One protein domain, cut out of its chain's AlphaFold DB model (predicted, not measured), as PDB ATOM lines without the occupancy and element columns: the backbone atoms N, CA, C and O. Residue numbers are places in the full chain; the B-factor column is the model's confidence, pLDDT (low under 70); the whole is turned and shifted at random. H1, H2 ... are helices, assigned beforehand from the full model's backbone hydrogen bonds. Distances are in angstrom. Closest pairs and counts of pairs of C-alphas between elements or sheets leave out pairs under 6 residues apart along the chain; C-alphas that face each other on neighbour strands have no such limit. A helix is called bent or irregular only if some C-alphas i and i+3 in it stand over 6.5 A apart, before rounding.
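This is residues 2 to 178 of the 181 residues of an uncharacterized protein of Brugia timori (UniProt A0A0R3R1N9). Four helices make the core, a loose four-cornered cluster of H1, H2, H4 and H6a, the first arm of a bent helix; H8 packs beside residues 40 to 50 of H2, and H3 and H7 sit towards one end. Residues 21 to 30 stick out at one end of the longest axis and residues 136 to 141 at the other. The printed part has 177 residues with eight named helices, H1 to H8 in chain order, and no named strand: all helix. It is compact, with a radius of gyration of the C-alphas of 16.4 A, and spans 54 by 36 by 34 A.

H1, residues 2 to 17, touches H2, residues 27 to 50, with residues 5 to 12 alone; the closest C-alphas, of Leu 5 and Ala 41, are 6.0 A apart, at a steep tilt of 54 degrees, opposite ways. H3, residues 57 to 66, is irregular, C-alphas 61 and 64 being 7.6 A apart. It only just touches H4, residues 81 to 93, with 3 pairs of C-alphas within 8 A, closest Phe 66 and Phe 81 at 4.8 A. H4 touches H1 at a shallow tilt of 23 degrees, the same way, closest C-alphas Glu 13 and Ile 85 at 6.0 A. H6, residues 117 to 139, was assigned as one helix by its hydrogen bonds but is bent, with C-alphas 128 and 131 8.0 A apart; its arms H6a, residues 117 to 128, and H6b, residues 131 to 139, stand at a steep tilt of 44 degrees. H6a is itself irregular, C-alphas 119 and 122 being 7.3 A apart. H6a touches H4, closest C-alphas Ser 83 and Ala 128 at 4.7 A, at a steep tilt of 42 degrees, opposite ways, and H2 and H6a are near each other. H5, residues 98 to 101, is close to H6a but not clearly touching, closest C-alphas Arg 101 and Ser 122 at 7.9 A. H7, residues 151 to 155, touches H2, closest C-alphas Thr 50 and Leu 154 at 4.7 A, and is near H6b. H8, residues 160 to 178, touches H2 at a shallow tilt of 12 degrees, opposite ways, closest C-alphas Thr 47 and Leu 167 at 6.1 A. In H1, H2, H4 and H6b every O i to N i+4 pair is within hydrogen-bond range; the counts are 2 of 6 in H3, with 5 of 7 O i to N i+3 pairs, 5 of 8 in H6a, 0 of 1 in H7, with 1 of 2 O i to N i+3 pairs, and 11 of 15 in H8, while H5 is too short for such a pair.

H1 begins at C-alpha 2, (18.818, 23.552, 133.927), and is 22.6 A long. H2 runs 33.9 A to C-alpha 50 at (17.385, 16.212, 120.234). H8 is 26.4 A long and ends at C-alpha 178, (30.707, 6.986, 135.012).

The two C-alphas farthest apart, of Asp 25 and Gln 139, are 54.5 A apart. The printed part has no cut; the links H3 to H4, H5 to H6 and H6 to H7 are long. The mean pLDDT of the printed part is 78.5, and residues 19 to 31, 69 to 76, 98 to 103, 132 to 149 and 176 to 178 are under 70.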
ATOM      1  N   VAL A   2      18.509  22.476 134.901       80.25
ATOM      2  CA  VAL A   2      18.818  23.552 133.927       80.25
ATOM      3  C   VAL A   2      19.796  24.587 134.499       80.25
ATOM      4  O   VAL A   2      20.688  25.048 133.797       80.25
ATOM      5  N   THR A   3      19.663  24.928 135.779       85.19
ATOM      6  CA  THR A   3      20.538  25.869 136.500       85.19
ATOM      7  C   THR A   3      21.981  25.375 136.595       85.19
ATOM      8  O   THR A   3      22.918  26.135 136.389       85.19
ATOM      9  N   GLU A   4      22.169  24.085 136.849       89.62
ATOM     10  CA  GLU A   4      23.470  23.424 136.905       89.62
ATOM     11  C   GLU A   4      24.097  23.378 135.515       89.62
ATOM     12  O   GLU A   4      25.268  23.720 135.373       89.62
ATOM     13  N   LEU A   5      23.312  23.057 134.478       91.69
ATOM     14  CA  LEU A   5      23.775  23.135 133.093       91.69
ATOM     15  C   LEU A   5      24.262  24.551 132.751       91.69
ATOM     16  O   LEU A   5      25.344  24.708 132.197       91.69
ATOM     17  N   VAL A   6      23.512  25.586 133.142       92.50
ATOM     18  CA  VAL A   6      23.915  26.991 132.973       92.50
ATOM     19  C   VAL A   6      25.240  27.287 133.680       92.50
ATOM     20  O   VAL A   6      26.123  27.885 133.067       92.50
ATOM     21  N   HIS A   7      25.421  26.850 134.930       92.25
ATOM     22  CA  HIS A   7      26.679  27.051 135.653       92.25
ATOM     23  C   HIS A   7      27.864  26.373 134.963       92.25
ATOM     24  O   HIS A   7      28.926  26.980 134.834       92.25
ATOM     25  N   VAL A   8      27.683  25.143 134.477       94.56
ATOM     26  CA  VAL A   8      28.748  24.423 133.771       94.56
ATOM     27  C   VAL A   8      29.099  25.122 132.454       94.56
ATOM     28  O   VAL A   8      30.277  25.306 132.159       94.56
ATOM     29  N   LEU A   9      28.109  25.588 131.686       95.81
ATOM     30  CA  LEU A   9      28.361  26.338 130.450       95.81
ATOM     31  C   LEU A   9      29.059  27.684 130.711       95.81
ATOM     32  O   LEU A   9      29.981  28.039 129.978       95.81
ATOM     33  N   LEU A  10      28.693  28.401 131.781       94.19
ATOM     34  CA  LEU A  10      29.407  29.610 132.214       94.19
ATOM     35  C   LEU A  10      30.867  29.310 132.573       94.19
ATOM     36  O   LEU A  10      31.762  30.067 132.200       94.19
ATOM     37  N   GLN A  11      31.120  28.191 133.257       93.38
ATOM     38  CA  GLN A  11      32.474  27.763 133.589       93.38
ATOM     39  C   GLN A  11      33.297  27.482 132.320       93.38
ATOM     40  O   GLN A  11      34.444  27.921 132.230       93.38
ATOM     41  N   ILE A  12      32.715  26.821 131.312       94.81
ATOM     42  CA  ILE A  12      33.363  26.601 130.007       94.81
ATOM     43  C   ILE A  12      33.745  27.943 129.362       94.81
ATOM     44  O   ILE A  12      34.881  28.102 128.910       94.81
ATOM     45  N   GLU A  13      32.846  28.933 129.358       94.25
ATOM     46  CA  GLU A  13      33.135  30.269 128.815       94.25
ATOM     47  C   GLU A  13      34.313  30.949 129.530       94.25
ATOM     48  O   GLU A  13      35.197  31.503 128.872       94.25
ATOM     49  N   GLN A  14      34.373  30.871 130.861       92.06
ATOM     50  CA  GLN A  14      35.469  31.443 131.653       92.06
ATOM     51  C   GLN A  14      36.818  30.773 131.346       92.06
ATOM     52  O   GLN A  14      37.826  31.459 131.159       92.06
ATOM     53  N   GLN A  15      36.844  29.439 131.238       90.50
ATOM     54  CA  GLN A  15      38.054  28.677 130.898       90.50
ATOM     55  C   GLN A  15      38.542  28.970 129.471       90.50
ATOM     56  O   GLN A  15      39.747  29.037 129.212       90.50
ATOM     57  N   LEU A  16      37.618  29.165 128.529       91.19
ATOM     58  CA  LEU A  16      37.952  29.527 127.153       91.19
ATOM     59  C   LEU A  16      38.405  30.984 127.011       91.19
ATOM     60  O   LEU A  16      39.260  31.260 126.174       91.19
ATOM     61  N   SER A  17      37.877  31.889 127.839       89.62
ATOM     62  CA  SER A  17      38.233  33.316 127.842       89.62
ATOM     63  C   SER A  17      39.570  33.613 128.533       89.62
ATOM     64  O   SER A  17      40.063  34.733 128.448       89.62
ATOM     65  N   GLY A  18      40.167  32.634 129.221       77.06
ATOM     66  CA  GLY A  18      41.453  32.795 129.906       77.06
ATOM     67  C   GLY A  18      41.376  33.531 131.250       77.06
ATOM     68  O   GLY A  18      42.411  33.839 131.826       77.06
ATOM     69  N   THR A  19      40.180  33.774 131.794       64.19
ATOM     70  CA  THR A  19      39.978  34.440 133.099       64.19
ATOM     71  C   THR A  19      40.096  33.477 134.291       64.19
ATOM     72  O   THR A  19      39.648  33.782 135.396       64.19
ATOM     73  N   ALA A  20      40.649  32.284 134.076       58.72
ATOM     74  CA  ALA A  20      40.720  31.224 135.070       58.72
ATOM     75  C   ALA A  20      41.967  31.367 135.960       58.72
ATOM     76  O   ALA A  20      43.037  30.849 135.648       58.72
ATOM     77  N   ASN A  21      41.813  32.021 137.113       50.94
ATOM     78  CA  ASN A  21      42.805  31.984 138.189       50.94
ATOM     79  C   ASN A  21      42.721  30.632 138.914       50.94
ATOM     80  O   ASN A  21      41.918  30.465 139.829       50.94
ATOM     81  N   VAL A  22      43.534  29.653 138.520       50.84
ATOM     82  CA  VAL A  22      43.675  28.387 139.258       50.84
ATOM     83  C   VAL A  22      45.167  28.078 139.414       50.84
ATOM     84  O   VAL A  22      45.899  28.096 138.429       50.84
ATOM     85  N   SER A  23      45.621  27.844 140.650       43.81
ATOM     86  CA  SER A  23      47.013  27.542 141.035       43.81
ATOM     87  C   SER A  23      47.475  26.150 140.576       43.81
ATOM     88  O   SER A  23      46.645  25.270 140.356       43.81
ATOM     89  N   ASP A  24      48.787  25.975 140.383       50.56
ATOM     90  CA  ASP A  24      49.355  25.101 139.345       50.56
ATOM     91  C   ASP A  24      49.569  23.610 139.687       50.56
ATOM     92  O   ASP A  24      49.400  22.776 138.808       50.56
ATOM     93  N   ASP A  25      49.815  23.213 140.939       41.25
ATOM     94  CA  ASP A  25      50.436  21.890 141.187       41.25
ATOM     95  C   ASP A  25      49.495  20.728 141.589       41.25
ATOM     96  O   ASP A  25      49.937  19.593 141.735       41.25
ATOM     97  N   LEU A  26      48.182  20.958 141.712       46.47
ATOM     98  CA  LEU A  26      47.157  19.905 141.930       46.47
ATOM     99  C   LEU A  26      46.143  19.836 140.772       46.47
ATOM    100  O   LEU A  26      45.007  19.381 140.927       46.47
ATOM    101  N   LYS A  27      46.522  20.381 139.609       53.25
ATOM    102  CA  LYS A  27      45.604  20.616 138.491       53.25
ATOM    103  C   LYS A  27      45.242  19.371 137.699       53.25
ATOM    104  O   LYS A  27      44.088  19.319 137.313       53.25
ATOM    105  N   CYS A  28      46.140  18.419 137.438       50.72
ATOM    106  CA  CYS A  28      45.875  17.375 136.430       50.72
ATOM    107  C   CYS A  28      44.653  16.493 136.748       50.72
ATOM    108  O   CYS A  28      43.700  16.532 135.977       50.72
ATOM    109  N   ASP A  29      44.602  15.820 137.905       55.25
ATOM    110  CA  ASP A  29      43.449  14.966 138.271       55.25
ATOM    111  C   ASP A  29      42.136  15.754 138.343       55.25
ATOM    112  O   ASP A  29      41.075  15.301 137.909       55.25
ATOM    113  N   ARG A  30      42.204  16.983 138.866       60.88
ATOM    114  CA  ARG A  30      41.037  17.858 138.953       60.88
ATOM    115  C   ARG A  30      40.600  18.330 137.563       60.88
ATOM    116  O   ARG A  30      39.407  18.435 137.308       60.88
ATOM    117  N   ASN A  31      41.543  18.617 136.670       68.81
ATOM    118  CA  ASN A  31      41.284  19.061 135.305       68.81
ATOM    119  C   ASN A  31      40.600  17.953 134.500       68.81
ATOM    120  O   ASN A  31      39.619  18.239 133.822       68.81
ATOM    121  N   ASP A  32      41.024  16.699 134.659       78.06
ATOM    122  CA  ASP A  32      40.409  15.561 133.973       78.06
ATOM    123  C   ASP A  32      38.963  15.329 134.435       78.06
ATOM    124  O   ASP A  32      38.071  15.146 133.602       78.06
ATOM    125  N   GLN A  33      38.696  15.444 135.742       83.88
ATOM    126  CA  GLN A  33      37.334  15.395 136.292       83.88
ATOM    127  C   GLN A  33      36.457  16.548 135.778       83.88
ATOM    128  O   GLN A  33      35.305  16.329 135.399       83.88
ATOM    129  N   TRP A  34      36.994  17.772 135.709       87.56
ATOM    130  CA  TRP A  34      36.276  18.912 135.131       87.56
ATOM    131  C   TRP A  34      35.989  18.712 133.644       87.56
ATOM    132  O   TRP A  34      34.879  19.013 133.209       87.56
ATOM    133  N   MET A  35      36.935  18.171 132.869       90.75
ATOM    134  CA  MET A  35      36.704  17.865 131.457       90.75
ATOM    135  C   MET A  35      35.575  16.849 131.281       90.75
ATOM    136  O   MET A  35      34.720  17.044 130.415       90.75
ATOM    137  N   GLN A  36      35.501  15.822 132.133       90.69
ATOM    138  CA  GLN A  36      34.389  14.870 132.082       90.69
ATOM    139  C   GLN A  36      33.059  15.513 132.493       90.69
ATOM    140  O   GLN A  36      32.037  15.250 131.859       90.69
ATOM    141  N   LEU A  37      33.051  16.424 133.473       90.81
ATOM    142  CA  LEU A  37      31.848  17.189 133.818       90.81
ATOM    143  C   LEU A  37      31.380  18.080 132.654       90.81
ATOM    144  O   LEU A  37      30.184  18.136 132.360       90.81
ATOM    145  N   TYR A  38      32.307  18.756 131.968       93.56
ATOM    146  CA  TYR A  38      31.994  19.561 130.786       93.56
ATOM    147  C   TYR A  38      31.420  18.700 129.661       93.56
ATOM    148  O   TYR A  38      30.427  19.089 129.043       93.56
ATOM    149  N   LEU A  39      31.993  17.515 129.430       93.06
ATOM    150  CA  LEU A  39      31.478  16.557 128.457       93.06
ATOM    151  C   LEU A  39      30.064  16.094 128.814       93.06
ATOM    152  O   LEU A  39      29.177  16.156 127.966       93.06
ATOM    153  N   ALA A  40      29.836  15.688 130.063       90.69
ATOM    154  CA  ALA A  40      28.533  15.240 130.543       90.69
ATOM    155  C   ALA A  40      27.464  16.335 130.392       90.69
ATOM    156  O   ALA A  40      26.360  16.070 129.915       90.69
ATOM    157  N   ALA A  41      27.800  17.589 130.711       93.00
ATOM    158  CA  ALA A  41      26.909  18.727 130.506       93.00
ATOM    159  C   ALA A  41      26.613  18.985 129.018       93.00
ATOM    160  O   ALA A  41      25.466  19.250 128.657       93.00
ATOM    161  N   CYS A  42      27.612  18.861 128.137       94.25
ATOM    162  CA  CYS A  42      27.407  19.005 126.694       94.25
ATOM    163  C   CYS A  42      26.550  17.869 126.116       94.25
ATOM    164  O   CYS A  42      25.678  18.134 125.295       94.25
ATOM    165  N   LYS A  43      26.726  16.628 126.582       91.88
ATOM    166  CA  LYS A  43      25.884  15.481 126.204       91.88
ATOM    167  C   LYS A  43      24.454  15.599 126.731       91.88
ATOM    168  O   LYS A  43      23.503  15.245 126.032       91.88
ATOM    169  N   LEU A  44      24.280  16.154 127.933       90.38
ATOM    170  CA  LEU A  44      22.960  16.518 128.445       90.38
ATOM    171  C   LEU A  44      22.311  17.571 127.539       90.38
ATOM    172  O   LEU A  44      21.170  17.392 127.127       90.38
ATOM    173  N   LEU A  45      23.039  18.635 127.184       92.56
ATOM    174  CA  LEU A  45      22.546  19.665 126.268       92.56
ATOM    175  C   LEU A  45      22.187  19.084 124.893       92.56
ATOM    176  O   LEU A  45      21.112  19.376 124.380       92.56
ATOM    177  N   GLU A  46      23.038  18.225 124.326       91.38
ATOM    178  CA  GLU A  46      22.754  17.493 123.088       91.38
ATOM    179  C   GLU A  46      21.431  16.733 123.194       91.38
ATOM    180  O   GLU A  46      20.551  16.886 122.351       91.38
ATOM    181  N   THR A  47      21.267  15.958 124.264       88.44
ATOM    182  CA  THR A  47      20.061  15.167 124.508       88.44
ATOM    183  C   THR A  47      18.821  16.058 124.573       88.44
ATOM    184  O   THR A  47      17.834  15.792 123.884       88.44
ATOM    185  N   LEU A  48      18.890  17.161 125.323       87.94
ATOM    186  CA  LEU A  48      17.805  18.136 125.440       87.94
ATOM    187  C   LEU A  48      17.438  18.764 124.083       87.94
ATOM    188  O   LEU A  48      16.255  18.916 123.785       87.94
ATOM    189  N   CYS A  49      18.430  19.066 123.244       88.06
ATOM    190  CA  CYS A  49      18.243  19.607 121.896       88.06
ATOM    191  C   CYS A  49      17.712  18.575 120.880       88.06
ATOM    192  O   CYS A  49      17.111  18.951 119.877       88.06
ATOM    193  N   THR A  50      17.912  17.274 121.115       87.62
ATOM    194  CA  THR A  50      17.385  16.212 120.234       87.62
ATOM    195  C   THR A  50      15.929  15.846 120.507       87.62
ATOM    196  O   THR A  50      15.275  15.239 119.655       87.62
ATOM    197  N   LEU A  51      15.406  16.211 121.680       83.75
ATOM    198  CA  LEU A  51      14.025  15.931 122.054       83.75
ATOM    199  C   LEU A  51      13.057  16.859 121.299       83.75
ATOM    200  O   LEU A  51      13.278  18.072 121.254       83.75
ATOM    201  N   PRO A  52      11.957  16.326 120.736       79.12
ATOM    202  CA  PRO A  52      10.950  17.154 120.087       79.12
ATOM    203  C   PRO A  52      10.331  18.175 121.049       79.12
ATOM    204  O   PRO A  52      10.262  17.969 122.267       79.12
ATOM    205  N   ALA A  53       9.824  19.277 120.495       73.62
ATOM    206  CA  ALA A  53       9.101  20.274 121.278       73.62
ATOM    207  C   ALA A  53       7.884  19.648 121.994       73.62
ATOM    208  O   ALA A  53       7.211  18.774 121.451       73.62
ATOM    209  N   GLY A  54       7.605  20.102 123.222       72.31
ATOM    210  CA  GLY A  54       6.460  19.656 124.030       72.31
ATOM    211  C   GLY A  54       6.755  18.576 125.077       72.31
ATOM    212  O   GLY A  54       5.971  18.423 126.008       72.31
ATOM    213  N   TYR A  55       7.897  17.886 125.004       73.75
ATOM    214  CA  TYR A  55       8.224  16.802 125.948       73.75
ATOM    215  C   TYR A  55       8.936  17.269 127.225       73.75
ATOM    216  O   TYR A  55       8.782  16.666 128.281       73.75
ATOM    217  N   LEU A  56       9.680  18.375 127.155       79.19
ATOM    218  CA  LEU A  56      10.325  19.006 128.310       79.19
ATOM    219  C   LEU A  56       9.968  20.487 128.346       79.19
ATOM    220  O   LEU A  56      10.776  21.337 127.983       79.19
ATOM    221  N   ALA A  57       8.750  20.805 128.786       77.50
ATOM    222  CA  ALA A  57       8.251  22.184 128.824       77.50
ATOM    223  C   ALA A  57       9.221  23.150 129.535       77.50
ATOM    224  O   ALA A  57       9.462  24.252 129.052       77.50
ATOM    225  N   GLN A  58       9.853  22.705 130.628       77.00
ATOM    226  CA  GLN A  58      10.854  23.492 131.361       77.00
ATOM    227  C   GLN A  58      12.095  23.822 130.522       77.00
ATOM    228  O   GLN A  58      12.583  24.947 130.572       77.00
ATOM    229  N   PHE A  59      12.590  22.870 129.725       83.00
ATOM    230  CA  PHE A  59      13.707  23.127 128.817       83.00
ATOM    231  C   PHE A  59      13.278  24.019 127.650       83.00
ATOM    232  O   PHE A  59      13.989  24.958 127.311       83.00
ATOM    233  N   GLN A  60      12.091  23.783 127.087       81.31
ATOM    234  CA  GLN A  60      11.557  24.573 125.973       81.31
ATOM    235  C   GLN A  60      11.406  26.058 126.338       81.31
ATOM    236  O   GLN A  60      11.743  26.918 125.528       81.31
ATOM    237  N   MET A  61      11.009  26.375 127.579       82.56
ATOM    238  CA  MET A  61      10.958  27.761 128.075       82.56
ATOM    239  C   MET A  61      12.323  28.462 128.073       82.56
ATOM    240  O   MET A  61      12.389  29.674 127.883       82.56
ATOM    241  N   CYS A  62      13.409  27.711 128.262       86.62
ATOM    242  CA  CYS A  62      14.772  28.235 128.323       86.62
ATOM    243  C   CYS A  62      15.591  27.931 127.059       86.62
ATOM    244  O   CYS A  62      16.770  28.264 127.018       86.62
ATOM    245  N   HIS A  63      15.008  27.312 126.025       87.19
ATOM    246  CA  HIS A  63      15.731  26.843 124.836       87.19
ATOM    247  C   HIS A  63      16.501  27.970 124.134       87.19
ATOM    248  O   HIS A  63      17.658  27.805 123.745       87.19
ATOM    249  N   TRP A  64      15.883  29.151 124.068       86.94
ATOM    250  CA  TRP A  64      16.472  30.378 123.531       86.94
ATOM    251  C   TRP A  64      17.742  30.824 124.270       86.94
ATOM    252  O   TRP A  64      18.562  31.525 123.688       86.94
ATOM    253  N   ALA A  65      17.931  30.427 125.534       90.31
ATOM    254  CA  ALA A  65      19.145  30.742 126.273       90.31
ATOM    255  C   ALA A  65      20.344  29.934 125.758       90.31
ATOM    256  O   ALA A  65      21.482  30.398 125.832       90.31
ATOM    257  N   PHE A  66      20.099  28.732 125.230       91.50
ATOM    258  CA  PHE A  66      21.141  27.774 124.872       91.50
ATOM    259  C   PHE A  66      21.520  27.824 123.397       91.50
ATOM    260  O   PHE A  66      22.710  27.793 123.091       91.50
ATOM    261  N   VAL A  67      20.542  27.930 122.496       88.81
ATOM    262  CA  VAL A  67      20.763  27.856 121.043       88.81
ATOM    263  C   VAL A  67      20.045  28.979 120.299       88.81
ATOM    264  O   VAL A  67      19.081  29.567 120.796       88.81
ATOM    265  N   ASN A  68      20.487  29.263 119.073       80.62
ATOM    266  CA  ASN A  68      19.809  30.221 118.198       80.62
ATOM    267  C   ASN A  68      18.499  29.607 117.688       80.62
ATOM    268  O   ASN A  68      18.489  28.898 116.687       80.62
ATOM    269  N   SER A  69      17.392  29.871 118.383       66.88
ATOM    270  CA  SER A  69      16.074  29.291 118.071       66.88
ATOM    271  C   SER A  69      15.186  30.178 117.183       66.88
ATOM    272  O   SER A  69      14.114  29.735 116.776       66.88
ATOM    273  N   VAL A  70      15.586  31.426 116.912       66.62
ATOM    274  CA  VAL A  70      14.795  32.421 116.159       66.62
ATOM    275  C   VAL A  70      15.722  33.303 115.318       66.62
ATOM    276  O   VAL A  70      16.884  33.487 115.677       66.62
ATOM    277  N   ALA A  71      15.247  33.809 114.174       60.78
ATOM    278  CA  ALA A  71      16.031  34.703 113.320       60.78
ATOM    279  C   ALA A  71      16.081  36.095 113.967       60.78
ATOM    280  O   ALA A  71      15.044  36.730 114.151       60.78
ATOM    281  N   THR A  72      17.266  36.552 114.364       57.19
ATOM    282  CA  THR A  72      17.438  37.836 115.051       57.19
ATOM    283  C   THR A  72      17.518  38.962 114.025       57.19
ATOM    284  O   THR A  72      18.516  39.117 113.330       57.19
ATOM    285  N   SER A  73      16.443  39.744 113.897       55.66
ATOM    286  CA  SER A  73      16.343  40.762 112.851       55.66
ATOM    287  C   SER A  73      16.846  42.155 113.224       55.66
ATOM    288  O   SER A  73      16.883  42.952 112.306       55.66
ATOM    289  N   ASN A  74      17.219  42.490 114.471       50.78
ATOM    290  CA  ASN A  74      17.949  43.733 114.803       50.78
ATOM    291  C   ASN A  74      18.387  43.799 116.288       50.78
ATOM    292  O   ASN A  74      17.590  43.509 117.172       50.78
ATOM    293  N   ILE A  75      19.661  44.174 116.487       54.81
ATOM    294  CA  ILE A  75      20.278  45.100 117.470       54.81
ATOM    295  C   ILE A  75      19.739  45.062 118.925       54.81
ATOM    296  O   ILE A  75      18.584  45.375 119.173       54.81
ATOM    297  N   ASP A  76      20.635  44.725 119.869       56.06
ATOM    298  CA  ASP A  76      20.468  44.495 121.331       56.06
ATOM    299  C   ASP A  76      20.036  43.077 121.767       56.06
ATOM    300  O   ASP A  76      19.594  42.835 122.891       56.06
ATOM    301  N   SER A  77      20.217  42.091 120.886       71.12
ATOM    302  CA  SER A  77      19.803  40.702 121.096       71.12
ATOM    303  C   SER A  77      20.698  39.940 122.083       71.12
ATOM    304  O   SER A  77      21.910  39.825 121.878       71.12
ATOM    305  N   PHE A  78      20.082  39.331 123.101       81.19
ATOM    306  CA  PHE A  78      20.700  38.286 123.919       81.19
ATOM    307  C   PHE A  78      21.396  37.240 123.029       81.19
ATOM    308  O   PHE A  78      20.804  36.743 122.070       81.19
ATOM    309  N   VAL A  79      22.647  36.896 123.357       87.94
ATOM    310  CA  VAL A  79      23.436  35.898 122.621       87.94
ATOM    311  C   VAL A  79      23.395  34.563 123.373       87.94
ATOM    312  O   VAL A  79      23.902  34.512 124.501       87.94
ATOM    313  N   PRO A  80      22.845  33.489 122.775       91.50
ATOM    314  CA  PRO A  80      22.760  32.181 123.419       91.50
ATOM    315  C   PRO A  80      24.123  31.565 123.725       91.50
ATOM    316  O   PRO A  80      25.115  31.851 123.046       91.50
ATOM    317  N   PHE A  81      24.157  30.676 124.721       94.75
ATOM    318  CA  PHE A  81      25.374  29.989 125.168       94.75
ATOM    319  C   PHE A  81      26.145  29.351 124.010       94.75
ATOM    320  O   PHE A  81      27.353  29.555 123.905       94.75
ATOM    321  N   ALA A  82      25.463  28.642 123.106       94.19
ATOM    322  CA  ALA A  82      26.115  27.990 121.976       94.19
ATOM    323  C   ALA A  82      26.892  28.973 121.095       94.19
ATOM    324  O   ALA A  82      28.042  28.713 120.753       94.19
ATOM    325  N   SER A  83      26.298  30.128 120.794       92.75
ATOM    326  CA  SER A  83      26.913  31.178 119.976       92.75
ATOM    327  C   SER A  83      28.101  31.834 120.685       92.75
ATOM    328  O   SER A  83      29.126  32.115 120.061       92.75
ATOM    329  N   ARG A  84      27.999  32.064 122.003       94.62
ATOM    330  CA  ARG A  84      29.113  32.620 122.790       94.62
ATOM    331  C   ARG A  84      30.288  31.649 122.860       94.62
ATOM    332  O   ARG A  84      31.419  32.055 122.588       94.62
ATOM    333  N   ILE A  85      30.021  30.381 123.168       96.19
ATOM    334  CA  ILE A  85      31.043  29.336 123.280       96.19
ATOM    335  C   ILE A  85      31.682  29.050 121.917       96.19
ATOM    336  O   ILE A  85      32.907  29.001 121.836       96.19
ATOM    337  N   ASP A  86      30.901  28.943 120.835       94.62
ATOM    338  CA  ASP A  86      31.434  28.778 119.473       94.62
ATOM    339  C   ASP A  86      32.411  29.908 119.112       94.62
ATOM    340  O   ASP A  86      33.527  29.649 118.657       94.62
ATOM    341  N   ARG A  87      32.060  31.167 119.406       94.56
ATOM    342  CA  ARG A  87      32.959  32.309 119.179       94.56
ATOM    343  C   ARG A  87      34.265  32.187 119.967       94.56
ATOM    344  O   ARG A  87      35.335  32.413 119.407       94.56
ATOM    345  N   LEU A  88      34.198  31.816 121.244       95.94
ATOM    346  CA  LEU A  88      35.393  31.624 122.074       95.94
ATOM    347  C   LEU A  88      36.275  30.478 121.557       95.94
ATOM    348  O   LEU A  88      37.497  30.612 121.490       95.94
ATOM    349  N   LEU A  89      35.663  29.374 121.128       94.62
ATOM    350  CA  LEU A  89      36.364  28.240 120.535       94.62
ATOM    351  C   LEU A  89      37.075  28.620 119.231       94.62
ATOM    352  O   LEU A  89      38.233  28.248 119.038       94.62
ATOM    353  N   ARG A  90      36.420  29.392 118.360       93.06
ATOM    354  CA  ARG A  90      37.031  29.907 117.125       93.06
ATOM    355  C   ARG A  90      38.188  30.852 117.411       93.06
ATOM    356  O   ARG A  90      39.221  30.746 116.760       93.06
ATOM    357  N   ASN A  91      38.047  31.732 118.399       94.00
ATOM    358  CA  ASN A  91      39.122  32.645 118.787       94.00
ATOM    359  C   ASN A  91      40.356  31.885 119.294       94.00
ATOM    360  O   ASN A  91      41.480  32.267 118.985       94.00
ATOM    361  N   LYS A  92      40.156  30.799 120.051       92.56
ATOM    362  CA  LYS A  92      41.247  30.024 120.660       92.56
ATOM    363  C   LYS A  92      41.911  29.027 119.704       92.56
ATOM    364  O   LYS A  92      43.115  28.815 119.790       92.56
ATOM    365  N   TYR A  93      41.139  28.396 118.821       91.06
ATOM    366  CA  TYR A  93      41.599  27.268 117.993       91.06
ATOM    367  C   TYR A  93      41.520  27.525 116.482       91.06
ATOM    368  O   TYR A  93      41.810  26.624 115.694       91.06
ATOM    369  N   GLY A  94      41.098  28.721 116.071       88.31
ATOM    370  CA  GLY A  94      40.842  29.066 114.676       88.31
ATOM    371  C   GLY A  94      39.519  28.512 114.137       88.31
ATOM    372  O   GLY A  94      38.803  27.741 114.787       88.31
ATOM    373  N   GLN A  95      39.188  28.916 112.910       83.06
ATOM    374  CA  GLN A  95      37.993  28.457 112.207       83.06
ATOM    375  C   GLN A  95      38.165  27.018 111.693       83.06
ATOM    376  O   GLN A  95      39.238  26.624 111.238       83.06
ATOM    377  N   LEU A  96      37.089  26.227 111.748       79.81
ATOM    378  CA  LEU A  96      37.057  24.890 111.154       79.81
ATOM    379  C   LEU A  96      37.180  24.990 109.624       79.81
ATOM    380  O   LEU A  96      36.417  25.715 108.988       79.81
ATOM    381  N   SER A  97      38.128  24.252 109.040       75.75
ATOM    382  CA  SER A  97      38.337  24.217 107.585       75.75
ATOM    383  C   SER A  97      37.100  23.683 106.856       75.75
ATOM    384  O   SER A  97      36.517  22.678 107.270       75.75
ATOM    385  N   ALA A  98      36.738  24.315 105.733       68.69
ATOM    386  CA  ALA A  98      35.603  23.918 104.898       68.69
ATOM    387  C   ALA A  98      35.686  22.447 104.454       68.69
ATOM    388  O   ALA A  98      34.715  21.710 104.588       68.69
ATOM    389  N   HIS A  99      36.877  21.982 104.057       60.97
ATOM    390  CA  HIS A  99      37.111  20.591 103.650       60.97
ATOM    391  C   HIS A  99      36.920  19.569 104.785       60.97
ATOM    392  O   HIS A  99      36.630  18.405 104.517       60.97
ATOM    393  N   GLY A 100      37.080  19.987 106.046       60.34
ATOM    394  CA  GLY A 100      36.952  19.113 107.214       60.34
ATOM    395  C   GLY A 100      35.516  18.961 107.717       60.34
ATOM    396  O   GLY A 100      35.167  17.905 108.238       60.34
ATOM    397  N   ARG A 101      34.661  19.978 107.528       67.94
ATOM    398  CA  ARG A 101      33.294  20.002 108.089       67.94
ATOM    399  C   ARG A 101      32.415  18.844 107.599       67.94
ATOM    400  O   ARG A 101      31.646  18.310 108.388       67.94
ATOM    401  N   LYS A 102      32.602  18.367 106.363       63.28
ATOM    402  CA  LYS A 102      31.832  17.243 105.788       63.28
ATOM    403  C   LYS A 102      31.975  15.927 106.568       63.28
ATOM    404  O   LYS A 102      31.062  15.107 106.580       63.28
ATOM    405  N   PHE A 103      33.117  15.714 107.223       63.91
ATOM    406  CA  PHE A 103      33.411  14.477 107.957       63.91
ATOM    407  C   PHE A 103      33.249  14.620 109.470       63.91
ATOM    408  O   PHE A 103      33.319  13.625 110.194       63.91
ATOM    409  N   MET A 104      33.025  15.840 109.956       78.69
ATOM    410  CA  MET A 104      32.872  16.095 111.377       78.69
ATOM    411  C   MET A 104      31.427  15.872 111.813       78.69
ATOM    412  O   MET A 104      30.481  16.393 111.224       78.69
ATOM    413  N   SER A 105      31.280  15.076 112.867       83.06
ATOM    414  CA  SER A 105      30.008  14.861 113.546       83.06
ATOM    415  C   SER A 105      29.682  16.066 114.420       83.06
ATOM    416  O   SER A 105      30.524  16.525 115.191       83.06
ATOM    417  N   ALA A 106      28.444  16.547 114.336       85.62
ATOM    418  CA  ALA A 106      27.895  17.478 115.317       85.62
ATOM    419  C   ALA A 106      27.555  16.788 116.650       85.62
ATOM    420  O   ALA A 106      27.394  17.460 117.660       85.62
ATOM    421  N   SER A 107      27.436  15.459 116.653       89.12
ATOM    422  CA  SER A 107      27.081  14.669 117.829       89.12
ATOM    423  C   SER A 107      28.290  14.286 118.685       89.12
ATOM    424  O   SER A 107      29.319  13.871 118.141       89.12
ATOM    425  N   LEU A 108      28.112  14.321 120.011       90.19
ATOM    426  CA  LEU A 108      29.062  13.869 121.027       90.19
ATOM    427  C   LEU A 108      28.812  12.427 121.502       90.19
ATOM    428  O   LEU A 108      29.521  11.958 122.387       90.19
ATOM    429  N   VAL A 109      27.857  11.694 120.915       84.44
ATOM    430  CA  VAL A 109      27.456  10.342 121.371       84.44
ATOM    431  C   VAL A 109      28.617   9.340 121.433       84.44
ATOM    432  O   VAL A 109      28.634   8.456 122.277       84.44
ATOM    433  N   ASN A 110      29.611   9.490 120.555       84.31
ATOM    434  CA  ASN A 110      30.776   8.601 120.492       84.31
ATOM    435  C   ASN A 110      31.998   9.146 121.252       84.31
ATOM    436  O   ASN A 110      33.039   8.492 121.286       84.31
ATOM    437  N   VAL A 111      31.906  10.348 121.828       88.31
ATOM    438  CA  VAL A 111      33.006  10.974 122.571       88.31
ATOM    439  C   VAL A 111      32.984  10.418 123.984       88.31
ATOM    440  O   VAL A 111      32.107  10.771 124.762       88.31
ATOM    441  N   LYS A 112      33.909   9.519 124.327       86.88
ATOM    442  CA  LYS A 112      33.944   8.903 125.666       86.88
ATOM    443  C   LYS A 112      34.576   9.812 126.706       86.88
ATOM    444  O   LYS A 112      34.028   9.965 127.787       86.88
ATOM    445  N   THR A 113      35.696  10.424 126.345       88.38
ATOM    446  CA  THR A 113      36.448  11.320 127.212       88.38
ATOM    447  C   THR A 113      36.731  12.622 126.494       88.38
ATOM    448  O   THR A 113      36.992  12.634 125.293       88.38
ATOM    449  N   LEU A 114      36.664  13.725 127.233       90.56
ATOM    450  CA  LEU A 114      37.086  15.029 126.739       90.56
ATOM    451  C   LEU A 114      38.508  15.300 127.222       90.56
ATOM    452  O   LEU A 114      38.763  15.271 128.423       90.56
ATOM    453  N   THR A 115      39.423  15.554 126.290       88.81
ATOM    454  CA  THR A 115      40.832  15.875 126.580       88.81
ATOM    455  C   THR A 115      41.144  17.343 126.303       88.81
ATOM    456  O   THR A 115      42.058  17.921 126.887       88.81
ATOM    457  N   SER A 116      40.367  17.976 125.422       90.81
ATOM    458  CA  SER A 116      40.506  19.388 125.087       90.81
ATOM    459  C   SER A 116      39.194  19.991 124.601       90.81
ATOM    460  O   SER A 116      38.424  19.366 123.877       90.81
ATOM    461  N   PHE A 117      38.980  21.279 124.882       93.81
ATOM    462  CA  PHE A 117      37.838  22.020 124.339       93.81
ATOM    463  C   PHE A 117      37.814  22.085 122.803       93.81
ATOM    464  O   PHE A 117      36.759  22.339 122.221       93.81
ATOM    465  N   SER A 118      38.940  21.836 122.124       91.75
ATOM    466  CA  SER A 118      38.987  21.784 120.657       91.75
ATOM    467  C   SER A 118      38.083  20.688 120.067       91.75
ATOM    468  O   SER A 118      37.663  20.806 118.912       91.75
ATOM    469  N   GLU A 119      37.747  19.664 120.853       91.94
ATOM    470  CA  GLU A 119      36.858  18.563 120.473       91.94
ATOM    471  C   GLU A 119      35.381  18.992 120.442       91.94
ATOM    472  O   GLU A 119      34.597  18.466 119.656       91.94
ATOM    473  N   LEU A 120      35.001  20.024 121.207       94.38
ATOM    474  CA  LEU A 120      33.622  20.532 121.266       94.38
ATOM    475  C   LEU A 120      33.272  21.494 120.120       94.38
ATOM    476  O   LEU A 120      32.126  21.929 119.998       94.38
ATOM    477  N   ARG A 121      34.241  21.832 119.258       92.88
ATOM    478  CA  ARG A 121      34.071  22.823 118.181       92.88
ATOM    479  C   ARG A 121      32.919  22.497 117.243       92.88
ATOM    480  O   ARG A 121      32.119  23.374 116.946       92.88
ATOM    481  N   SER A 122      32.826  21.249 116.785       91.00
ATOM    482  CA  SER A 122      31.775  20.860 115.833       91.00
ATOM    483  C   SER A 122      30.395  20.882 116.473       91.00
ATOM    484  O   SER A 122      29.440  21.342 115.858       91.00
ATOM    485  N   PHE A 123      30.302  20.456 117.731       93.62
ATOM    486  CA  PHE A 123      29.060  20.485 118.490       93.62
ATOM    487  C   PHE A 123      28.532  21.915 118.665       93.62
ATOM    488  O   PHE A 123      27.407  22.209 118.261       93.62
ATOM    489  N   PHE A 124      29.350  22.836 119.184       93.94
ATOM    490  CA  PHE A 124      28.909  24.219 119.401       93.94
ATOM    491  C   PHE A 124      28.695  24.997 118.102       93.94
ATOM    492  O   PHE A 124      27.753  25.784 118.032       93.94
ATOM    493  N   LEU A 125      29.477  24.724 117.052       91.50
ATOM    494  CA  LEU A 125      29.211  25.251 115.713       91.50
ATOM    495  C   LEU A 125      27.824  24.822 115.221       91.50
ATOM    496  O   LEU A 125      27.054  25.656 114.737       91.50
ATOM    497  N   ALA A 126      27.495  23.534 115.351       89.94
ATOM    498  CA  ALA A 126      26.194  23.021 114.953       89.94
ATOM    499  C   ALA A 126      25.073  23.704 115.741       89.94
ATOM    500  O   ALA A 126      24.137  24.198 115.123       89.94
ATOM    501  N   LEU A 127      25.194  23.806 117.072       90.69
ATOM    502  CA  LEU A 127      24.213  24.478 117.936       90.69
ATOM    503  C   LEU A 127      24.048  25.984 117.636       90.69
ATOM    504  O   LEU A 127      22.939  26.513 117.712       90.69
ATOM    505  N   ALA A 128      25.128  26.684 117.287       89.19
ATOM    506  CA  ALA A 128      25.089  28.114 116.979       89.19
ATOM    507  C   ALA A 128      24.411  28.412 115.626       89.19
ATOM    508  O   ALA A 128      23.770  29.452 115.468       89.19
ATOM    509  N   THR A 129      24.510  27.492 114.662       84.19
ATOM    510  CA  THR A 129      24.079  27.698 113.261       84.19
ATOM    511  C   THR A 129      22.769  26.987 112.895       84.19
ATOM    512  O   THR A 129      22.305  27.088 111.757       84.19
ATOM    513  N   GLN A 130      22.120  26.307 113.850       78.94
ATOM    514  CA  GLN A 130      20.929  25.474 113.608       78.94
ATOM    515  C   GLN A 130      19.811  26.189 112.843       78.94
ATOM    516  O   GLN A 130      19.188  25.603 111.956       78.94
ATOM    517  N   ASN A 131      19.535  27.446 113.190       70.56
ATOM    518  CA  ASN A 131      18.447  28.204 112.581       70.56
ATOM    519  C   ASN A 131      18.862  28.922 111.289       70.56
ATOM    520  O   ASN A 131      18.046  29.026 110.378       70.56
ATOM    521  N   GLU A 132      20.128  29.328 111.151       66.50
ATOM    522  CA  GLU A 132      20.657  29.837 109.876       66.50
ATOM    523  C   GLU A 132      20.526  28.768 108.782       66.50
ATOM    524  O   GLU A 132      20.017  29.046 107.697       66.50
ATOM    525  N   MET A 133      20.853  27.509 109.102       56.16
ATOM    526  CA  MET A 133      20.639  26.374 108.197       56.16
ATOM    527  C   MET A 133      19.160  26.159 107.854       56.16
ATOM    528  O   MET A 133      18.841  25.797 106.722       56.16
ATOM    529  N   ARG A 134      18.244  26.395 108.798       56.81
ATOM    530  CA  ARG A 134      16.800  26.200 108.596       56.81
ATOM    531  C   ARG A 134      16.203  27.262 107.666       56.81
ATOM    532  O   ARG A 134      15.411  26.920 106.793       56.81
ATOM    533  N   VAL A 135      16.626  28.521 107.813       55.16
ATOM    534  CA  VAL A 135      16.207  29.642 106.953       55.16
ATOM    535  C   VAL A 135      16.786  29.498 105.542       55.16
ATOM    536  O   VAL A 135      16.050  29.630 104.566       55.16
ATOM    537  N   LEU A 136      18.070  29.143 105.423       52.50
ATOM    538  CA  LEU A 136      18.734  28.955 104.128       52.50
ATOM    539  C   LEU A 136      18.144  27.784 103.332       52.50
ATOM    540  O   LEU A 136      17.917  27.929 102.136       52.50
ATOM    541  N   THR A 137      17.807  26.668 103.991       53.31
ATOM    542  CA  THR A 137      17.159  25.507 103.341       53.31
ATOM    543  C   THR A 137      15.754  25.834 102.815       53.31
ATOM    544  O   THR A 137      15.264  25.179 101.898       53.31
ATOM    545  N   MET A 138      15.088  26.841 103.390       53.31
ATOM    546  CA  MET A 138      13.724  27.236 103.027       53.31
ATOM    547  C   MET A 138      13.678  28.296 101.913       53.31
ATOM    548  O   MET A 138      12.631  28.473 101.297       53.31
ATOM    549  N   GLN A 139      14.794  28.985 101.642       47.94
ATOM    550  CA  GLN A 139      14.886  30.050 100.633       47.94
ATOM    551  C   GLN A 139      15.762  29.688  99.424       47.94
ATOM    552  O   GLN A 139      15.521  30.206  98.338       47.94
ATOM    553  N   PHE A 140      16.731  28.782  99.570       45.81
ATOM    554  CA  PHE A 140      17.584  28.317  98.478       45.81
ATOM    555  C   PHE A 140      17.820  26.807  98.592       45.81
ATOM    556  O   PHE A 140      17.909  26.257  99.689       45.81
ATOM    557  N   SER A 141      17.939  26.122  97.451       43.56
ATOM    558  CA  SER A 141      18.416  24.737  97.384       43.56
ATOM    559  C   SER A 141      19.879  24.701  97.825       43.56
ATOM    560  O   SER A 141      20.787  24.779  97.008       43.56
ATOM    561  N   PHE A 142      20.105  24.678  99.135       43.84
ATOM    562  CA  PHE A 142      21.436  24.582  99.708       43.84
ATOM    563  C   PHE A 142      21.981  23.184  99.416       43.84
ATOM    564  O   PHE A 142      21.334  22.184  99.750       43.84
ATOM    565  N   ASP A 143      23.166  23.102  98.812       43.56
ATOM    566  CA  ASP A 143      23.886  21.838  98.739       43.56
ATOM    567  C   ASP A 143      24.122  21.358 100.171       43.56
ATOM    568  O   ASP A 143      24.808  21.999 100.969       43.56
ATOM    569  N   LYS A 144      23.550  20.197 100.512       50.78
ATOM    570  CA  LYS A 144      23.722  19.520 101.811       50.78
ATOM    571  C   LYS A 144      25.196  19.225 102.154       50.78
ATOM    572  O   LYS A 144      25.473  18.680 103.217       50.78
ATOM    573  N   GLU A 145      26.130  19.549 101.260       45.72
ATOM    574  CA  GLU A 145      27.553  19.247 101.354       45.72
ATOM    575  C   GLU A 145      28.332  20.081 102.381       45.72
ATOM    576  O   GLU A 145      29.371  19.607 102.833       45.72
ATOM    577  N   ASP A 146      27.847  21.264 102.787       52.91
ATOM    578  CA  ASP A 146      28.569  22.138 103.742       52.91
ATOM    579  C   ASP A 146      28.073  22.009 105.202       52.91
ATOM    580  O   ASP A 146      28.528  22.728 106.096       52.91
ATOM    581  N   GLN A 147      27.139  21.084 105.470       61.44
ATOM    582  CA  GLN A 147      26.618  20.816 106.817       61.44
ATOM    583  C   GLN A 147      27.447  19.748 107.546       61.44
ATOM    584  O   GLN A 147      27.875  18.756 106.957       61.44
ATOM    585  N   LEU A 148      27.636  19.935 108.858       69.81
ATOM    586  CA  LEU A 148      28.204  18.908 109.734       69.81
ATOM    587  C   LEU A 148      27.307  17.662 109.727       69.81
ATOM    588  O   LEU A 148      26.075  17.769 109.738       69.81
ATOM    589  N   ARG A 149      27.922  16.475 109.771       67.38
ATOM    590  CA  ARG A 149      27.180  15.212 109.821       67.38
ATOM    591  C   ARG A 149      26.277  15.208 111.056       67.38
ATOM    592  O   ARG A 149      26.711  15.585 112.144       67.38
ATOM    593  N   ASP A 150      25.024  14.791 110.876       75.50
ATOM    594  CA  ASP A 150      24.047  14.587 111.957       75.50
ATOM    595  C   ASP A 150      23.562  15.870 112.680       75.50
ATOM    596  O   ASP A 150      22.752  15.789 113.602       75.50
ATOM    597  N   ALA A 151      23.965  17.071 112.233       79.12
ATOM    598  CA  ALA A 151      23.585  18.348 112.861       79.12
ATOM    599  C   ALA A 151      22.069  18.595 112.897       79.12
ATOM    600  O   ALA A 151      21.550  19.205 113.832       79.12
ATOM    601  N   HIS A 152      21.351  18.084 111.894       77.00
ATOM    602  CA  HIS A 152      19.906  18.222 111.787       77.00
ATOM    603  C   HIS A 152      19.148  17.589 112.962       77.00
ATOM    604  O   HIS A 152      18.073  18.069 113.278       77.00
ATOM    605  N   PHE A 153      19.689  16.588 113.661       79.38
ATOM    606  CA  PHE A 153      19.004  15.999 114.818       79.38
ATOM    607  C   PHE A 153      18.951  16.926 116.035       79.38
ATOM    608  O   PHE A 153      18.082  16.762 116.887       79.38
ATOM    609  N   LEU A 154      19.854  17.908 116.120       83.88
ATOM    610  CA  LEU A 154      19.968  18.822 117.261       83.88
ATOM    611  C   LEU A 154      18.890  19.921 117.272       83.88
ATOM    612  O   LEU A 154      18.933  20.800 118.125       83.88
ATOM    613  N   ASN A 155      17.948  19.902 116.328       79.06
ATOM    614  CA  ASN A 155      16.828  20.845 116.256       79.06
ATOM    615  C   ASN A 155      15.482  20.211 116.676       79.06
ATOM    616  O   ASN A 155      14.418  20.755 116.360       79.06
ATOM    617  N   GLY A 156      15.527  19.040 117.320       80.12
ATOM    618  CA  GLY A 156      14.347  18.279 117.722       80.12
ATOM    619  C   GLY A 156      13.610  17.580 116.573       80.12
ATOM    620  O   GLY A 156      12.447  17.224 116.743       80.12
ATOM    621  N   SER A 157      14.236  17.376 115.403       82.00
ATOM    622  CA  SER A 157      13.597  16.700 114.256       82.00
ATOM    623  C   SER A 157      13.485  15.181 114.389       82.00
ATOM    624  O   SER A 157      12.969  14.530 113.477       82.00
ATOM    625  N   LEU A 158      14.024  14.578 115.451       82.44
ATOM    626  CA  LEU A 158      13.938  13.134 115.639       82.44
ATOM    627  C   LEU A 158      12.487  12.700 115.856       82.44
ATOM    628  O   LEU A 158      11.707  13.358 116.539       82.44
ATOM    629  N   SER A 159      12.135  11.529 115.319       85.44
ATOM    630  CA  SER A 159      10.899  10.863 115.737       85.44
ATOM    631  C   SER A 159      10.950  10.575 117.238       85.44
ATOM    632  O   SER A 159      12.029  10.333 117.780       85.44
ATOM    633  N   TYR A 160       9.790  10.520 117.895       84.06
ATOM    634  CA  TYR A 160       9.703  10.203 119.323       84.06
ATOM    635  C   TYR A 160      10.510   8.951 119.694       84.06
ATOM    636  O   TYR A 160      11.366   9.002 120.571       84.06
ATOM    637  N   LYS A 161      10.315   7.849 118.956       88.25
ATOM    638  CA  LYS A 161      11.042   6.592 119.188       88.25
ATOM    639  C   LYS A 161      12.559   6.773 119.079       88.25
ATOM    640  O   LYS A 161      13.297   6.249 119.901       88.25
ATOM    641  N   ALA A 162      13.028   7.522 118.082       87.31
ATOM    642  CA  ALA A 162      14.456   7.768 117.904       87.31
ATOM    643  C   ALA A 162      15.032   8.678 119.003       87.31
ATOM    644  O   ALA A 162      16.138   8.430 119.476       87.31
ATOM    645  N   ALA A 163      14.280   9.696 119.425       84.50
ATOM    646  CA  ALA A 163      14.685  10.604 120.492       84.50
ATOM    647  C   ALA A 163      14.771   9.886 121.850       84.50
ATOM    648  O   ALA A 163      15.750  10.067 122.569       84.50
ATOM    649  N   ILE A 164      13.804   9.016 122.167       86.38
ATOM    650  CA  ILE A 164      13.830   8.196 123.387       86.38
ATOM    651  C   ILE A 164      14.981   7.193 123.359       86.38
ATOM    652  O   ILE A 164      15.764   7.178 124.299       86.38
ATOM    653  N   ASN A 165      15.166   6.441 122.269       87.62
ATOM    654  CA  ASN A 165      16.295   5.509 122.155       87.62
ATOM    655  C   ASN A 165      17.645   6.215 122.361       87.62
ATOM    656  O   ASN A 165      18.577   5.657 122.935       87.62
ATOM    657  N   ARG A 166      17.762   7.454 121.874       84.00
ATOM    658  CA  ARG A 166      18.968   8.265 122.030       84.00
ATOM    659  C   ARG A 166      19.164   8.748 123.466       84.00
ATOM    660  O   ARG A 166      20.287   8.702 123.957       84.00
ATOM    661  N   LEU A 167      18.092   9.175 124.132       84.06
ATOM    662  CA  LEU A 167      18.104   9.517 125.555       84.06
ATOM    663  C   LEU A 167      18.493   8.303 126.411       84.06
ATOM    664  O   LEU A 167      19.357   8.425 127.269       84.06
ATOM    665  N   GLU A 168      17.899   7.137 126.161       85.75
ATOM    666  CA  GLU A 168      18.221   5.890 126.865       85.75
ATOM    667  C   GLU A 168      19.689   5.506 126.681       85.75
ATOM    668  O   GLU A 168      20.368   5.192 127.656       85.75
ATOM    669  N   HIS A 169      20.203   5.602 125.450       84.56
ATOM    670  CA  HIS A 169      21.620   5.385 125.177       84.56
ATOM    671  C   HIS A 169      22.501   6.358 125.966       84.56
ATOM    672  O   HIS A 169      23.475   5.927 126.577       84.56
ATOM    673  N   ALA A 170      22.169   7.652 125.984       80.62
ATOM    674  CA  ALA A 170      22.926   8.638 126.749       80.62
ATOM    675  C   ALA A 170      22.896   8.324 128.255       80.62
ATOM    676  O   ALA A 170      23.935   8.300 128.906       80.62
ATOM    677  N   LEU A 171      21.727   8.008 128.817       79.38
ATOM    678  CA  LEU A 171      21.587   7.631 130.229       79.38
ATOM    679  C   LEU A 171      22.406   6.390 130.589       79.38
ATOM    680  O   LEU A 171      23.063   6.376 131.627       79.38
ATOM    681  N   TYR A 172      22.398   5.372 129.732       79.44
ATOM    682  CA  TYR A 172      23.095   4.119 129.995       79.44
ATOM    683  C   TYR A 172      24.610   4.232 129.792       79.44
ATOM    684  O   TYR A 172      25.383   3.848 130.662       79.44
ATOM    685  N   VAL A 173      25.045   4.774 128.657       75.75
ATOM    686  CA  VAL A 173      26.463   4.792 128.273       75.75
ATOM    687  C   VAL A 173      27.180   5.997 128.868       75.75
ATOM    688  O   VAL A 173      28.275   5.874 129.403       75.75
ATOM    689  N   ASP A 174      26.566   7.177 128.814       71.94
ATOM    690  CA  ASP A 174      27.259   8.408 129.188       71.94
ATOM    691  C   ASP A 174      27.125   8.723 130.674       71.94
ATOM    692  O   ASP A 174      28.060   9.258 131.265       71.94
ATOM    693  N   PHE A 175      25.993   8.387 131.294       72.94
ATOM    694  CA  PHE A 175      25.748   8.723 132.697       72.94
ATOM    695  C   PHE A 175      25.938   7.537 133.651       72.94
ATOM    696  O   PHE A 175      26.512   7.730 134.720       72.94
ATOM    697  N   ALA A 176      25.527   6.317 133.287       66.50
ATOM    698  CA  ALA A 176      25.635   5.170 134.192       66.50
ATOM    699  C   ALA A 176      27.045   4.546 134.245       66.50
ATOM    700  O   ALA A 176      27.474   4.161 135.332       66.50
ATOM    701  N   GLU A 177      27.800   4.494 133.134       61.22
ATOM    702  CA  GLU A 177      29.181   3.958 133.145       61.22
ATOM    703  C   GLU A 177      30.127   4.780 134.042       61.22
ATOM    704  O   GLU A 177      31.035   4.227 134.654       61.22
ATOM    705  N   HIS A 178      29.883   6.086 134.192       57.22
ATOM    706  CA  HIS A 178      30.707   6.986 135.012       57.22
ATOM    707  C   HIS A 178      30.293   7.036 136.497       57.22
ATOM    708  O   HIS A 178      30.964   7.692 137.293       57.22
TER     709      HIS A 178